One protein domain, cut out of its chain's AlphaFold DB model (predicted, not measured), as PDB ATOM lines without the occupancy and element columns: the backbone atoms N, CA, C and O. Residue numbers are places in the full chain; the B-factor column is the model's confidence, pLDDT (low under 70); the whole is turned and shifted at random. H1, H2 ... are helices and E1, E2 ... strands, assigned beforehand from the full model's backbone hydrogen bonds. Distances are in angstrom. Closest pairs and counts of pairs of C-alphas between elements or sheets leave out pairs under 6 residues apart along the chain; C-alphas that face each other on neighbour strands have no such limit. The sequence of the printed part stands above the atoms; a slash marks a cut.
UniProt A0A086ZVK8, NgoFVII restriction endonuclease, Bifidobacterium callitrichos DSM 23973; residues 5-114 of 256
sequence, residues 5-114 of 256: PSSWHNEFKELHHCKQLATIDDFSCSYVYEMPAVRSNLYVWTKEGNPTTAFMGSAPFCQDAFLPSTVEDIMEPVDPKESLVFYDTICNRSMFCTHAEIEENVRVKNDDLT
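This is residues 5 to 114 of the 256 residues of the protein "NgoFVII restriction endonuclease" of Bifidobacterium callitrichos DSM 23973 (UniProt A0A086ZVK8). What is the main picture? Two small lobes are joined along one side by H2: one is the meander E2, E3, E4 with H2 crossing one face of this sheet, and the other holds the short strand pair E1 and E5 with H1 and H3. Residues 20 to 25 stick out beyond H1, and residues 58 to 74 make a long loop between E3 and E4. What is it made of? The printed part has 110 residues, with H1, E1, E2, E3, E4, H2, E5, H3 along the chain, both sheets antiparallel, and a mixed class in which 52 residues, under half, lie in named elements. It is only just compact, close to loose, with a radius of gyration of the C-alphas of 15.7 A and spans of 37 by 37 by 35 A.

Where do the first elements stand? H1, residues 6 to 17, touches no helix. E1, residues 30 to 32, is the antiparallel neighbour of E5, residues 94 to 96, with N 31 and O 95 2.8 A apart. How is the larger sheet built? E2, residues 41 to 47, E3, residues 50 to 57, and E4, residues 75 to 77, form a meander, each strand the antiparallel neighbour of the one before; N 45 and O 53 are 2.9 A apart, and N 56 and O 76 are 3.0 A apart. E2 and E3 form a hairpin, E3 and E4 another, and E3 bends by 53 degrees at residue 53. What is on it? H2, residues 80 to 91, makes two layers with it, a helix on one face of a sheet, at a height over the sheet of 8.2 A; it runs across the strands, at 69 degrees to E2 on the local plane. The closest C-alphas of H2 and E3 are those of Pro 80 and Ala 54, 4.9 A apart. What of the helix backbones and H3? In H1 and H2 every O i to N i+4 pair is within hydrogen-bond range; H3, residues 102 to 105, is too short for one. The closest C-alphas of E5 and H3 are those of Met 95 and Ile 102, 6.8 A apart.

Where does H1 begin? C-alpha 6 is at (3.829, -7.661, -28.495), and H1 is 16.8 A long. How long are the other longer elements? E2 measures 20.2 A, E3 21.7 A and H2 16.3 A. Where does H3 end? C-alpha 105 is at (-6.842, 1.222, -32.041).

How large is it? The two C-alphas farthest apart, those of Asn 50 and Thr 114, are 44.4 A apart. Is it whole, and which links are long? The printed part has no cut; the links H1 to E1 and E3 to E4 are long. Where is confidence low? Residues 18 to 25 and 111 to 114 are under 70 in pLDDT.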
ATOM      1  N   PRO A   5       3.841  -4.114 -25.195       86.50
ATOM      2  CA  PRO A   5       4.765  -5.082 -25.784       86.50
ATOM      3  C   PRO A   5       4.009  -6.216 -26.501       86.50
ATOM      4  O   PRO A   5       2.985  -6.696 -26.012       86.50
ATOM      5  N   SER A   6       4.481  -6.636 -27.674       84.25
ATOM      6  CA  SER A   6       3.829  -7.661 -28.495       84.25
ATOM      7  C   SER A   6       3.809  -9.037 -27.828       84.25
ATOM      8  O   SER A   6       2.820  -9.755 -27.983       84.25
ATOM      9  N   SER A   7       4.819  -9.382 -27.020       77.44
ATOM     10  CA  SER A   7       4.820 -10.605 -26.206       77.44
ATOM     11  C   SER A   7       3.646 -10.606 -25.227       77.44
ATOM     12  O   SER A   7       2.830 -11.525 -25.250       77.44
ATOM     13  N   TRP A   8       3.467  -9.517 -24.469       84.69
ATOM     14  CA  TRP A   8       2.359  -9.362 -23.524       84.69
ATOM     15  C   TRP A   8       1.012  -9.408 -24.244       84.69
ATOM     16  O   TRP A   8       0.081 -10.070 -23.791       84.69
ATOM     17  N   HIS A   9       0.900  -8.728 -25.389       89.50
ATOM     18  CA  HIS A   9      -0.323  -8.740 -26.184       89.50
ATOM     19  C   HIS A   9      -0.735 -10.161 -26.591       89.50
ATOM     20  O   HIS A   9      -1.888 -10.559 -26.396       89.50
ATOM     21  N   ASN A  10       0.215 -10.936 -27.115       85.31
ATOM     22  CA  ASN A  10      -0.025 -12.306 -27.549       85.31
ATOM     23  C   ASN A  10      -0.352 -13.234 -26.374       85.31
ATOM     24  O   ASN A  10      -1.288 -14.025 -26.477       85.31
ATOM     25  N   GLU A  11       0.334 -13.096 -25.240       82.56
ATOM     26  CA  GLU A  11       0.030 -13.859 -24.025       82.56
ATOM     27  C   GLU A  11      -1.379 -13.598 -23.505       82.56
ATOM     28  O   GLU A  11      -2.105 -14.541 -23.191       82.56
ATOM     29  N   PHE A  12      -1.809 -12.334 -23.449       88.94
ATOM     30  CA  PHE A  12      -3.166 -12.012 -23.016       88.94
ATOM     31  C   PHE A  12      -4.223 -12.604 -23.954       88.94
ATOM     32  O   PHE A  12      -5.263 -13.062 -23.477       88.94
ATOM     33  N   LYS A  13      -3.957 -12.657 -25.268       88.00
ATOM     34  CA  LYS A  13      -4.832 -13.345 -26.234       88.00
ATOM     35  C   LYS A  13      -4.850 -14.853 -25.996       88.00
ATOM     36  O   LYS A  13      -5.930 -15.442 -25.959       88.00
ATOM     37  N   GLU A  14      -3.690 -15.481 -25.795       83.81
ATOM     38  CA  GLU A  14      -3.597 -16.914 -25.479       83.81
ATOM     39  C   GLU A  14      -4.353 -17.249 -24.178       83.81
ATOM     40  O   GLU A  14      -5.156 -18.184 -24.164       83.81
ATOM     41  N   LEU A  15      -4.182 -16.450 -23.116       82.44
ATOM     42  CA  LEU A  15      -4.888 -16.605 -21.838       82.44
ATOM     43  C   LEU A  15      -6.405 -16.472 -21.989       82.44
ATOM     44  O   LEU A  15      -7.142 -17.278 -21.426       82.44
ATOM     45  N   HIS A  16      -6.881 -15.513 -22.786       81.56
ATOM     46  CA  HIS A  16      -8.313 -15.327 -23.042       81.56
ATOM     47  C   HIS A  16      -8.953 -16.536 -23.746       81.56
ATOM     48  O   HIS A  16     -10.133 -16.828 -23.560       81.56
ATOM     49  N   HIS A  17      -8.175 -17.270 -24.546       73.56
ATOM     50  CA  HIS A  17      -8.618 -18.499 -25.205       73.56
ATOM     51  C   HIS A  17      -8.369 -19.768 -24.373       73.56
ATOM     52  O   HIS A  17      -8.878 -20.842 -24.719       73.56
ATOM     53  N   CYS A  18      -7.609 -19.675 -23.279       65.25
ATOM     54  CA  CYS A  18      -7.199 -20.817 -22.475       65.25
ATOM     55  C   CYS A  18      -8.344 -21.322 -21.584       65.25
ATOM     56  O   CYS A  18      -8.446 -20.996 -20.408       65.25
ATOM     57  N   LYS A  19      -9.184 -22.204 -22.136       54.00
ATOM     58  CA  LYS A  19     -10.211 -22.959 -21.388       54.00
ATOM     59  C   LYS A  19      -9.665 -24.204 -20.668       54.00
ATOM     60  O   LYS A  19     -10.438 -25.039 -20.208       54.00
ATOM     61  N   GLN A  20      -8.344 -24.412 -20.669       48.66
ATOM     62  CA  GLN A  20      -7.725 -25.718 -20.381       48.66
ATOM     63  C   GLN A  20      -7.252 -25.924 -18.937       48.66
ATOM     64  O   GLN A  20      -6.878 -27.041 -18.577       48.66
ATOM     65  N   LEU A  21      -7.305 -24.906 -18.083       50.88
ATOM     66  CA  LEU A  21      -7.066 -25.069 -16.653       50.88
ATOM     67  C   LEU A  21      -8.408 -25.273 -15.955       50.88
ATOM     68  O   LEU A  21      -9.170 -24.329 -15.804       50.88
ATOM     69  N   ALA A  22      -8.675 -26.492 -15.476       49.66
ATOM     70  CA  ALA A  22      -9.886 -26.865 -14.727       49.66
ATOM     71  C   ALA A  22     -10.111 -26.078 -13.407       49.66
ATOM     72  O   ALA A  22     -10.959 -26.453 -12.603       49.66
ATOM     73  N   THR A  23      -9.320 -25.034 -13.159       51.59
ATOM     74  CA  THR A  23      -9.263 -24.225 -11.937       51.59
ATOM     75  C   THR A  23      -9.387 -22.720 -12.194       51.59
ATOM     76  O   THR A  23      -9.328 -21.962 -11.233       51.59
ATOM     77  N   ILE A  24      -9.487 -22.269 -13.451       56.19
ATOM     78  CA  ILE A  24      -9.705 -20.854 -13.793       56.19
ATOM     79  C   ILE A  24     -11.104 -20.750 -14.392       56.19
ATOM     80  O   ILE A  24     -11.366 -21.375 -15.416       56.19
ATOM     81  N   ASP A  25     -11.983 -19.996 -13.729       67.19
ATOM     82  CA  ASP A  25     -13.391 -19.885 -14.121       67.19
ATOM     83  C   ASP A  25     -13.545 -19.117 -15.444       67.19
ATOM     84  O   ASP A  25     -14.119 -19.666 -16.375       67.19
ATOM     85  N   ASP A  26     -12.973 -17.908 -15.561       78.69
ATOM     86  CA  ASP A  26     -12.939 -17.086 -16.783       78.69
ATOM     87  C   ASP A  26     -11.862 -15.979 -16.669       78.69
ATOM     88  O   ASP A  26     -11.692 -15.376 -15.609       78.69
ATOM     89  N   PHE A  27     -11.141 -15.673 -17.759       86.94
ATOM     90  CA  PHE A  27     -10.177 -14.561 -17.830       86.94
ATOM     91  C   PHE A  27     -10.540 -13.587 -18.956       86.94
ATOM     92  O   PHE A  27     -10.768 -13.993 -20.097       86.94
ATOM     93  N   SER A  28     -10.526 -12.281 -18.669       89.44
ATOM     94  CA  SER A  28     -10.728 -11.232 -19.672       89.44
ATOM     95  C   SER A  28      -9.685 -10.126 -19.564       89.44
ATOM     96  O   SER A  28      -9.243  -9.772 -18.474       89.44
ATOM     97  N   CYS A  29      -9.278  -9.596 -20.719       92.88
ATOM     98  CA  CYS A  29      -8.314  -8.511 -20.829       92.88
ATOM     99  C   CYS A  29      -8.776  -7.532 -21.911       92.88
ATOM    100  O   CYS A  29      -9.107  -7.939 -23.029       92.88
ATOM    101  N   SER A  30      -8.766  -6.245 -21.573       93.12
ATOM    102  CA  SER A  30      -9.125  -5.149 -22.471       93.12
ATOM    103  C   SER A  30      -8.125  -4.012 -22.332       93.12
ATOM    104  O   SER A  30      -7.553  -3.799 -21.263       93.12
ATOM    105  N   TYR A  31      -7.941  -3.252 -23.405       93.31
ATOM    106  CA  TYR A  31      -7.081  -2.075 -23.428       93.31
ATOM    107  C   TYR A  31      -7.915  -0.817 -23.590       93.31
ATOM    108  O   TYR A  31      -8.820  -0.766 -24.421       93.31
ATOM    109  N   VAL A  32      -7.589   0.211 -22.812       92.06
ATOM    110  CA  VAL A  32      -8.163   1.545 -22.990       92.06
ATOM    111  C   VAL A  32      -7.584   2.147 -24.266       92.06
ATOM    112  O   VAL A  32      -6.369   2.325 -24.357       92.06
ATOM    113  N   TYR A  33      -8.443   2.448 -25.240       87.81
ATOM    114  CA  TYR A  33      -8.033   3.018 -26.530       87.81
ATOM    115  C   TYR A  33      -8.500   4.474 -26.713       87.81
ATOM    116  O   TYR A  33      -7.949   5.195 -27.541       87.81
ATOM    117  N   GLU A  34      -9.460   4.949 -25.904       86.44
ATOM    118  CA  GLU A  34      -9.927   6.345 -25.928       86.44
ATOM    119  C   GLU A  34      -9.340   7.210 -24.799       86.44
ATOM    120  O   GLU A  34      -8.937   6.731 -23.739       86.44
ATOM    121  N   MET A  35      -9.352   8.532 -25.000       84.25
ATOM    122  CA  MET A  35      -8.843   9.518 -24.039       84.25
ATOM    123  C   MET A  35      -9.899   9.971 -23.010       84.25
ATOM    124  O   MET A  35     -11.080  10.078 -23.339       84.25
ATOM    125  N   PRO A  36      -9.510  10.343 -21.771       88.50
ATOM    126  CA  PRO A  36      -8.154  10.264 -21.226       88.50
ATOM    127  C   PRO A  36      -7.664   8.833 -20.974       88.50
ATOM    128  O   PRO A  36      -8.433   7.973 -20.547       88.50
ATOM    129  N   ALA A  37      -6.360   8.637 -21.183       85.75
ATOM    130  CA  ALA A  37      -5.652   7.449 -20.726       85.75
ATOM    131  C   ALA A  37      -5.734   7.331 -19.197       85.75
ATOM    132  O   ALA A  37      -5.702   8.334 -18.480       85.75
ATOM    133  N   VAL A  38      -5.798   6.094 -18.709       87.44
ATOM    134  CA  VAL A  38      -5.882   5.786 -17.282       87.44
ATOM    135  C   VAL A  38      -4.547   5.220 -16.820       87.44
ATOM    136  O   VAL A  38      -4.029   4.272 -17.404       87.44
ATOM    137  N   ARG A  39      -3.988   5.803 -15.761       86.19
ATOM    138  CA  ARG A  39      -2.792   5.303 -15.079       86.19
ATOM    139  C   ARG A  39      -3.131   5.131 -13.604       86.19
ATOM    140  O   ARG A  39      -2.883   6.027 -12.803       86.19
ATOM    141  N   SER A  40      -3.768   4.014 -13.281       89.50
ATOM    142  CA  SER A  40      -4.194   3.672 -11.925       89.50
ATOM    143  C   SER A  40      -4.004   2.187 -11.679       89.50
ATOM    144  O   SER A  40      -4.357   1.388 -12.546       89.50
ATOM    145  N   ASN A  41      -3.565   1.831 -10.476       95.44
ATOM    146  CA  ASN A  41      -3.633   0.463  -9.989       95.44
ATOM    147  C   ASN A  41      -4.814   0.364  -9.025       95.44
ATOM    148  O   ASN A  41      -4.731   0.793  -7.874       95.44
ATOM    149  N   LEU A  42      -5.944  -0.112  -9.551       96.62
ATOM    150  CA  LEU A  42      -7.185  -0.317  -8.815       96.62
ATOM    151  C   LEU A  42      -7.508  -1.806  -8.806       96.62
ATOM    152  O   LEU A  42      -7.603  -2.427  -9.864       96.62
ATOM    153  N   TYR A  43      -7.744  -2.344  -7.617       97.31
ATOM    154  CA  TYR A  43      -8.144  -3.730  -7.427       97.31
ATOM    155  C   TYR A  43      -9.506  -3.767  -6.748       97.31
ATOM    156  O   TYR A  43      -9.678  -3.190  -5.674       97.31
ATOM    157  N   VAL A  44     -10.476  -4.436  -7.375       97.38
ATOM    158  CA  VAL A  44     -11.848  -4.572  -6.871       97.38
ATOM    159  C   VAL A  44     -12.177  -6.053  -6.757       97.38
ATOM    160  O   VAL A  44     -12.141  -6.783  -7.745       97.38
ATOM    161  N   TRP A  45     -12.531  -6.499  -5.554       97.25
ATOM    162  CA  TRP A  45     -13.029  -7.851  -5.324       97.25
ATOM    163  C   TRP A  45     -14.547  -7.824  -5.317       97.25
ATOM    164  O   TRP A  45     -15.168  -6.991  -4.650       97.25
ATOM    165  N   THR A  46     -15.150  -8.764  -6.037       95.38
ATOM    166  CA  THR A  46     -16.599  -8.932  -6.081       95.38
ATOM    167  C   THR A  46     -16.990 -10.331  -5.620       95.38
ATOM    168  O   THR A  46     -16.230 -11.292  -5.741       95.38
ATOM    169  N   LYS A  47     -18.193 -10.451  -5.060       95.12
ATOM    170  CA  LYS A  47     -18.839 -11.726  -4.756       95.12
ATOM    171  C   LYS A  47     -20.195 -11.739  -5.442       95.12
ATOM    172  O   LYS A  47     -21.040 -10.902  -5.134       95.12
ATOM    173  N   GLU A  48     -20.380 -12.667  -6.380       91.69
ATOM    174  CA  GLU A  48     -21.604 -12.758  -7.194       91.69
ATOM    175  C   GLU A  48     -21.941 -11.411  -7.871       91.69
ATOM    176  O   GLU A  48     -23.080 -10.956  -7.861       91.69
ATOM    177  N   GLY A  49     -20.913 -10.719  -8.381       88.44
ATOM    178  CA  GLY A  49     -21.036  -9.405  -9.022       88.44
ATOM    179  C   GLY A  49     -21.164  -8.210  -8.068       88.44
ATOM    180  O   GLY A  49     -21.091  -7.072  -8.518       88.44
ATOM    181  N   ASN A  50     -21.304  -8.423  -6.756       95.31
ATOM    182  CA  ASN A  50     -21.392  -7.331  -5.784       95.31
ATOM    183  C   ASN A  50     -20.001  -6.974  -5.235       95.31
ATOM    184  O   ASN A  50     -19.314  -7.876  -4.745       95.31
ATOM    185  N   PRO A  51     -19.570  -5.700  -5.265       97.12
ATOM    186  CA  PRO A  51     -18.248  -5.312  -4.785       97.12
ATOM    187  C   PRO A  51     -18.166  -5.417  -3.256       97.12
ATOM    188  O   PRO A  51     -19.044  -4.927  -2.542       97.12
ATOM    189  N   THR A  52     -17.122  -6.078  -2.752       98.00
ATOM    190  CA  THR A  52     -16.933  -6.370  -1.319       98.00
ATOM    191  C   THR A  52     -15.798  -5.568  -0.698       98.00
ATOM    192  O   THR A  52     -15.953  -5.059   0.410       98.00
ATOM    193  N   THR A  53     -14.672  -5.441  -1.397       98.25
ATOM    194  CA  THR A  53     -13.520  -4.637  -0.978       98.25
ATOM    195  C   THR A  53     -12.784  -4.090  -2.196       98.25
ATOM    196  O   THR A  53     -12.828  -4.696  -3.272       98.25
ATOM    197  N   ALA A  54     -12.120  -2.949  -2.036       98.31
ATOM    198  CA  ALA A  54     -11.325  -2.334  -3.083       98.31
ATOM    199  C   ALA A  54     -10.131  -1.573  -2.503       98.31
ATOM    200  O   ALA A  54     -10.210  -1.006  -1.410       98.31
ATOM    201  N   PHE A  55      -9.031  -1.561  -3.254       97.81
ATOM    202  CA  PHE A  55      -7.795  -0.872  -2.894       97.81
ATOM    203  C   PHE A  55      -7.223  -0.139  -4.104       97.81
ATOM    204  O   PHE A  55      -7.263  -0.655  -5.224       97.81
ATOM    205  N   MET A  56      -6.657   1.042  -3.867       97.50
ATOM    206  CA  MET A  56      -5.983   1.844  -4.886       97.50
ATOM    207  C   MET A  56      -4.633   2.336  -4.366       97.50
ATOM    208  O   MET A  56      -4.517   2.700  -3.197       97.50
ATOM    209  N   GLY A  57      -3.620   2.373  -5.233       95.56
ATOM    210  CA  GLY A  57      -2.304   2.874  -4.845       95.56
ATOM    211  C   GLY A  57      -1.211   2.660  -5.887       95.56
ATOM    212  O   GLY A  57      -1.482   2.703  -7.089       95.56
ATOM    213  N   SER A  58       0.030   2.480  -5.428       95.00
ATOM    214  CA  SER A  58       1.210   2.351  -6.297       95.00
ATOM    215  C   SER A  58       1.451   0.936  -6.817       95.00
ATOM    216  O   SER A  58       2.021   0.813  -7.897       95.00
ATOM    217  N   ALA A  59       0.952  -0.095  -6.128       94.06
ATOM    218  CA  ALA A  59       1.208  -1.507  -6.428       94.06
ATOM    219  C   ALA A  59       0.776  -1.904  -7.850       94.06
ATOM    220  O   ALA A  59      -0.431  -1.954  -8.103       94.06
ATOM    221  N   PRO A  60       1.690  -2.206  -8.790       91.88
ATOM    222  CA  PRO A  60       1.322  -2.759 -10.094       91.88
ATOM    223  C   PRO A  60       0.851  -4.216  -9.967       91.88
ATOM    224  O   PRO A  60       1.043  -4.859  -8.938       91.88
ATOM    225  N   PHE A  61       0.229  -4.763 -11.015       89.31
ATOM    226  CA  PHE A  61      -0.208  -6.163 -11.017       89.31
ATOM    227  C   PHE A  61       0.954  -7.107 -11.373       89.31
ATOM    228  O   PHE A  61       0.990  -7.684 -12.459       89.31
ATOM    229  N   CYS A  62       1.928  -7.226 -10.467       84.31
ATOM    230  CA  CYS A  62       3.048  -8.176 -10.516       84.31
ATOM    231  C   CYS A  62       3.133  -8.975  -9.205       84.31
ATOM    232  O   CYS A  62       2.428  -8.657  -8.252       84.31
ATOM    233  N   GLN A  63       3.938 -10.036  -9.132       79.56
ATOM    234  CA  GLN A  63       3.983 -10.869  -7.925       79.56
ATOM    235  C   GLN A  63       4.616 -10.120  -6.734       79.56
ATOM    236  O   GLN A  63       4.127 -10.266  -5.615       79.56
ATOM    237  N   ASP A  64       5.593  -9.246  -6.975       81.25
ATOM    238  CA  ASP A  64       6.362  -8.521  -5.954       81.25
ATOM    239  C   ASP A  64       5.479  -7.560  -5.157       81.25
ATOM    240  O   ASP A  64       5.715  -7.315  -3.978       81.25
ATOM    241  N   ALA A  65       4.418  -7.060  -5.786       88.94
ATOM    242  CA  ALA A  65       3.453  -6.181  -5.144       88.94
ATOM    243  C   ALA A  65       2.425  -6.939  -4.273       88.94
ATOM    244  O   ALA A  65       1.693  -6.329  -3.494       88.94
ATOM    245  N   PHE A  66       2.345  -8.270  -4.401       87.19
ATOM    246  CA  PHE A  66       1.368  -9.124  -3.707       87.19
ATOM    247  C   PHE A  66       2.007 -10.180  -2.791       87.19
ATOM    248  O   PHE A  66       1.303 -10.815  -2.000       87.19
ATOM    249  N   LEU A  67       3.320 -10.386  -2.882       84.19
ATOM    250  CA  LEU A  67       4.105 -11.332  -2.091       84.19
ATOM    251  C   LEU A  67       5.169 -10.589  -1.265       84.19
ATOM    252  O   LEU A  67       5.404  -9.406  -1.492       84.19
ATOM    253  N   PRO A  68       5.811 -11.240  -0.272       79.31
ATOM    254  CA  PRO A  68       6.903 -10.616   0.468       79.31
ATOM    255  C   PRO A  68       8.012 -10.140  -0.478       79.31
ATOM    256  O   PRO A  68       8.703 -10.955  -1.081       79.31
ATOM    257  N   SER A  69       8.190  -8.823  -0.567       78.75
ATOM    258  CA  SER A  69       9.191  -8.176  -1.414       78.75
ATOM    259  C   SER A  69      10.012  -7.167  -0.610       78.75
ATOM    260  O   SER A  69       9.657  -6.777   0.505       78.75
ATOM    261  N   THR A  70      11.152  -6.757  -1.163       77.94
ATOM    262  CA  THR A  70      11.960  -5.650  -0.626       77.94
ATOM    263  C   THR A  70      11.435  -4.278  -1.046       77.94
ATOM    264  O   THR A  70      11.949  -3.263  -0.575       77.94
ATOM    265  N   VAL A  71      10.458  -4.246  -1.954       82.75
ATOM    266  CA  VAL A  71       9.757  -3.035  -2.384       82.75
ATOM    267  C   VAL A  71       8.478  -2.898  -1.563       82.75
ATOM    268  O   VAL A  71       7.730  -3.857  -1.405       82.75
ATOM    269  N   GLU A  72       8.247  -1.705  -1.021       87.69
ATOM    270  CA  GLU A  72       7.025  -1.378  -0.289       87.69
ATOM    271  C   GLU A  72       6.143  -0.475  -1.154       87.69
ATOM    272  O   GLU A  72       6.540   0.634  -1.519       87.69
ATOM    273  N   ASP A  73       4.945  -0.961  -1.479       92.56
ATOM    274  CA  ASP A  73       3.917  -0.208  -2.189       92.56
ATOM    275  C   ASP A  73       2.898   0.396  -1.223       92.56
ATOM    276  O   ASP A  73       2.460  -0.238  -0.261       92.56
ATOM    277  N   ILE A  74       2.464   1.622  -1.512       94.00
ATOM    278  CA  ILE A  74       1.416   2.288  -0.739       94.00
ATOM    279  C   ILE A  74       0.069   1.926  -1.354       94.00
ATOM    280  O   ILE A  74      -0.162   2.201  -2.532       94.00
ATOM    281  N   MET A  75      -0.824   1.361  -0.543       96.00
ATOM    282  CA  MET A  75      -2.190   1.006  -0.922       96.00
ATOM    283  C   MET A  75      -3.174   1.509   0.127       96.00
ATOM    284  O   MET A  75      -2.990   1.272   1.319       96.00
ATOM    285  N   GLU A  76      -4.248   2.151  -0.322       97.38
ATOM    286  CA  GLU A  76      -5.312   2.656   0.543       97.38
ATOM    287  C   GLU A  76      -6.638   1.951   0.227       97.38
ATOM    288  O   GLU A  76      -6.945   1.709  -0.950       97.38
ATOM    289  N   PRO A  77      -7.447   1.607   1.248       97.94
ATOM    290  CA  PRO A  77      -8.800   1.128   1.028       97.94
ATOM    291  C   PRO A  77      -9.662   2.247   0.430       97.94
ATOM    292  O   PRO A  77      -9.625   3.395   0.873       97.94
ATOM    293  N   VAL A  78     -10.476   1.894  -0.559       98.25
ATOM    294  CA  VAL A  78     -11.404   2.808  -1.241       98.25
ATOM    295  C   VAL A  78     -12.819   2.229  -1.233       98.25
ATOM    296  O   VAL A  78     -13.005   1.038  -0.975       98.25
ATOM    297  N   ASP A  79     -13.836   3.058  -1.489       98.44
ATOM    298  CA  ASP A  79     -15.218   2.570  -1.518       98.44
ATOM    299  C   ASP A  79     -15.399   1.530  -2.645       98.44
ATOM    300  O   ASP A  79     -15.139   1.837  -3.817       98.44
ATOM    301  N   PRO A  80     -15.846   0.295  -2.338       98.38
ATOM    302  CA  PRO A  80     -15.941  -0.758  -3.346       98.38
ATOM    303  C   PRO A  80     -16.978  -0.475  -4.437       98.38
ATOM    304  O   PRO A  80     -16.796  -0.901  -5.578       98.38
ATOM    305  N   LYS A  81     -18.066   0.237  -4.117       98.06
ATOM    306  CA  LYS A  81     -19.130   0.541  -5.082       98.06
ATOM    307  C   LYS A  81     -18.686   1.628  -6.046       98.06
ATOM    308  O   LYS A  81     -18.835   1.452  -7.251       98.06
ATOM    309  N   GLU A  82     -18.112   2.716  -5.538       98.06
ATOM    310  CA  GLU A  82     -17.554   3.785  -6.372       98.06
ATOM    311  C   GLU A  82     -16.423   3.259  -7.264       98.06
ATOM    312  O   GLU A  82     -16.355   3.598  -8.444       98.06
ATOM    313  N   SER A  83     -15.592   2.361  -6.731       97.88
ATOM    314  CA  SER A  83     -14.511   1.716  -7.482       97.88
ATOM    315  C   SER A  83     -15.021   0.857  -8.638       97.88
ATOM    316  O   SER A  83     -14.474   0.928  -9.738       97.88
ATOM    317  N   LEU A  84     -16.081   0.070  -8.418       97.44
ATOM    318  CA  LEU A  84     -16.690  -0.727  -9.483       97.44
ATOM    319  C   LEU A  84     -17.327   0.166 -10.559       97.44
ATOM    320  O   LEU A  84     -17.119  -0.065 -11.744       97.44
ATOM    321  N   VAL A  85     -18.011   1.244 -10.161       97.44
ATOM    322  CA  VAL A  85     -18.571   2.230 -11.105       97.44
ATOM    323  C   VAL A  85     -17.473   2.895 -11.943       97.44
ATOM    324  O   VAL A  85     -17.636   3.098 -13.150       97.44
ATOM    325  N   PHE A  86     -16.341   3.233 -11.322       95.94
ATOM    326  CA  PHE A  86     -15.184   3.771 -12.031       95.94
ATOM    327  C   PHE A  86     -14.612   2.757 -13.031       95.94
ATOM    328  O   PHE A  86     -14.378   3.113 -14.187       95.94
ATOM    329  N   TYR A  87     -14.453   1.497 -12.619       95.25
ATOM    330  CA  TYR A  87     -14.039   0.401 -13.497       95.25
ATOM    331  C   TYR A  87     -14.978   0.249 -14.704       95.25
ATOM    332  O   TYR A  87     -14.510   0.305 -15.840       95.25
ATOM    333  N   ASP A  88     -16.294   0.178 -14.489       94.50
ATOM    334  CA  ASP A  88     -17.289   0.038 -15.563       94.50
ATOM    335  C   ASP A  88     -17.247   1.223 -16.545       94.50
ATOM    336  O   ASP A  88     -17.378   1.063 -17.763       94.50
ATOM    337  N   THR A  89     -16.999   2.431 -16.029       94.94
ATOM    338  CA  THR A  89     -16.819   3.635 -16.854       94.94
ATOM    339  C   THR A  89     -15.601   3.511 -17.773       94.94
ATOM    340  O   THR A  89     -15.653   3.949 -18.924       94.94
ATOM    341  N   ILE A  90     -14.513   2.897 -17.298       94.44
ATOM    342  CA  ILE A  90     -13.319   2.614 -18.105       94.44
ATOM    343  C   ILE A  90     -13.584   1.475 -19.093       94.44
ATOM    344  O   ILE A  90     -13.139   1.550 -20.237       94.44
ATOM    345  N   CYS A  91     -14.338   0.447 -18.707       91.69
ATOM    346  CA  CYS A  91     -14.681  -0.650 -19.608       91.69
ATOM    347  C   CYS A  91     -15.386  -0.161 -20.882       91.69
ATOM    348  O   CYS A  91     -15.050  -0.631 -21.968       91.69
ATOM    349  N   ASN A  92     -16.264   0.844 -20.776       91.56
ATOM    350  CA  ASN A  92     -16.983   1.438 -21.917       91.56
ATOM    351  C   ASN A  92     -16.084   2.085 -22.987       91.56
ATOM    352  O   ASN A  92     -16.541   2.345 -24.094       91.56
ATOM    353  N   ARG A  93     -14.825   2.362 -22.652       93.00
ATOM    354  CA  ARG A  93     -13.809   2.972 -23.528       93.00
ATOM    355  C   ARG A  93     -12.603   2.058 -23.733       93.00
ATOM    356  O   ARG A  93     -11.486   2.506 -24.011       93.00
ATOM    357  N   SER A  94     -12.827   0.770 -23.513       93.75
ATOM    358  CA  SER A  94     -11.841  -0.278 -23.685       93.75
ATOM    359  C   SER A  94     -12.272  -1.237 -24.786       93.75
ATOM    360  O   SER A  94     -13.455  -1.359 -25.099       93.75
ATOM    361  N   MET A  95     -11.303  -1.923 -25.375       91.25
ATOM    362  CA  MET A  95     -11.525  -2.944 -26.388       91.25
ATOM    363  C   MET A  95     -10.816  -4.222 -25.952       91.25
ATOM    364  O   MET A  95      -9.689  -4.157 -25.457       91.25
ATOM    365  N   PHE A  96     -11.466  -5.376 -26.113       92.75
ATOM    366  CA  PHE A  96     -10.852  -6.664 -25.787       92.75
ATOM    367  C   PHE A  96      -9.533  -6.849 -26.539       92.75
ATOM    368  O   PHE A  96      -9.449  -6.544 -27.730       92.75
ATOM    369  N   CYS A  97      -8.525  -7.424 -25.878       92.62
ATOM    370  CA  CYS A  97      -7.233  -7.709 -26.511       92.62
ATOM    371  C   CYS A  97      -7.347  -8.693 -27.694       92.62
ATOM    372  O   CYS A  97      -6.449  -8.781 -28.524       92.62
ATOM    373  N   THR A  98      -8.458  -9.425 -27.790       90.69
ATOM    374  CA  THR A  98      -8.774 -10.373 -28.866       90.69
ATOM    375  C   THR A  98      -9.611  -9.773 -29.997       90.69
ATOM    376  O   THR A  98      -9.895 -10.475 -30.967       90.69
ATOM    377  N   HIS A  99     -10.019  -8.502 -29.902       90.56
ATOM    378  CA  HIS A  99     -10.821  -7.854 -30.938       90.56
ATOM    379  C   HIS A  99     -10.029  -7.739 -32.251       90.56
ATOM    380  O   HIS A  99      -8.840  -7.430 -32.234       90.56
ATOM    381  N   ALA A 100     -10.685  -7.965 -33.394       87.69
ATOM    382  CA  ALA A 100     -10.019  -7.995 -34.702       87.69
ATOM    383  C   ALA A 100      -9.314  -6.670 -35.057       87.69
ATOM    384  O   ALA A 100      -8.290  -6.681 -35.727       87.69
ATOM    385  N   GLU A 101      -9.844  -5.551 -34.561       88.31
ATOM    386  CA  GLU A 101      -9.346  -4.190 -34.822       88.31
ATOM    387  C   GLU A 101      -8.449  -3.644 -33.688       88.31
ATOM    388  O   GLU A 101      -8.158  -2.449 -33.642       88.31
ATOM    389  N   ILE A 102      -8.023  -4.478 -32.730       90.06
ATOM    390  CA  ILE A 102      -7.284  -3.993 -31.552       90.06
ATOM    391  C   ILE A 102      -5.959  -3.314 -31.920       90.06
ATOM    392  O   ILE A 102      -5.625  -2.279 -31.351       90.06
ATOM    393  N   GLU A 103      -5.238  -3.846 -32.907       87.25
ATOM    394  CA  GLU A 103      -3.941  -3.319 -33.358       87.25
ATOM    395  C   GLU A 103      -4.078  -2.020 -34.175       87.25
ATOM    396  O   GLU A 103      -3.107  -1.283 -34.337       87.25
ATOM    397  N   GLU A 104      -5.290  -1.697 -34.644       86.69
ATOM    398  CA  GLU A 104      -5.601  -0.416 -35.293       86.69
ATOM    399  C   GLU A 104      -5.889   0.688 -34.265       86.69
ATOM    400  O   GLU A 104      -5.626   1.866 -34.514       86.69
ATOM    401  N   ASN A 105      -6.408   0.304 -33.096       86.81
ATOM    402  CA  ASN A 105      -6.842   1.222 -32.041       86.81
ATOM    403  C   ASN A 105      -5.808   1.375 -30.915       86.81
ATOM    404  O   ASN A 105      -5.789   2.390 -30.218       86.81
ATOM    405  N   VAL A 106      -4.932   0.387 -30.732       88.62
ATOM    406  CA  VAL A 106      -3.923   0.351 -29.670       88.62
ATOM    407  C   VAL A 106      -2.554   0.073 -30.265       88.62
ATOM    408  O   VAL A 106      -2.356  -0.851 -31.049       88.62
ATOM    409  N   ARG A 107      -1.560   0.857 -29.841       87.75
ATOM    410  CA  ARG A 107      -0.178   0.683 -30.285       87.75
ATOM    411  C   ARG A 107       0.453  -0.543 -29.623       87.75
ATOM    412  O   ARG A 107       0.986  -0.433 -28.517       87.75
ATOM    413  N   VAL A 108       0.458  -1.666 -30.332       86.75
ATOM    414  CA  VAL A 108       1.303  -2.823 -30.017       86.75
ATOM    415  C   VAL A 108       2.705  -2.557 -30.560       86.75
ATOM    416  O   VAL A 108       2.887  -2.145 -31.707       86.75
ATOM    417  N   LYS A 109       3.714  -2.693 -29.707       85.81
ATOM    418  CA  LYS A 109       5.117  -2.524 -30.071       85.81
ATOM    419  C   LYS A 109       5.741  -3.894 -30.185       85.81
ATOM    420  O   LYS A 109       5.610  -4.675 -29.252       85.81
ATOM    421  N   ASN A 110       6.482  -4.130 -31.259       76.19
ATOM    422  CA  ASN A 110       7.404  -5.253 -31.285       76.19
ATOM    423  C   ASN A 110       8.406  -5.048 -30.156       76.19
ATOM    424  O   ASN A 110       9.260  -4.166 -30.206       76.19
ATOM    425  N   ASP A 111       8.241  -5.837 -29.115       67.38
ATOM    426  CA  ASP A 111       9.284  -6.182 -28.183       67.38
ATOM    427  C   ASP A 111       9.968  -7.405 -28.773       67.38
ATOM    428  O   ASP A 111       9.862  -8.526 -28.279       67.38
ATOM    429  N   ASP A 112      10.698  -7.168 -29.863       54.22
ATOM    430  CA  ASP A 112      11.862  -7.990 -30.120       54.22
ATOM    431  C   ASP A 112      12.740  -7.823 -28.876       54.22
ATOM    432  O   ASP A 112      13.619  -6.965 -28.820       54.22
ATOM    433  N   LEU A 113      12.490  -8.653 -27.854       52.41
ATOM    434  CA  LEU A 113      13.403  -8.982 -26.769       52.41
ATOM    435  C   LEU A 113      14.594  -9.717 -27.392       52.41
ATOM    436  O   LEU A 113      14.985 -10.810 -26.994       52.41
ATOM    437  N   THR A 114      15.188  -9.120 -28.416       52.34
ATOM    438  CA  THR A 114      16.555  -9.371 -28.767       52.34
ATOM    439  C   THR A 114      17.323  -8.853 -27.561       52.34
ATOM    440  O   THR A 114      17.348  -7.659 -27.260       52.34
TER     441      THR A 114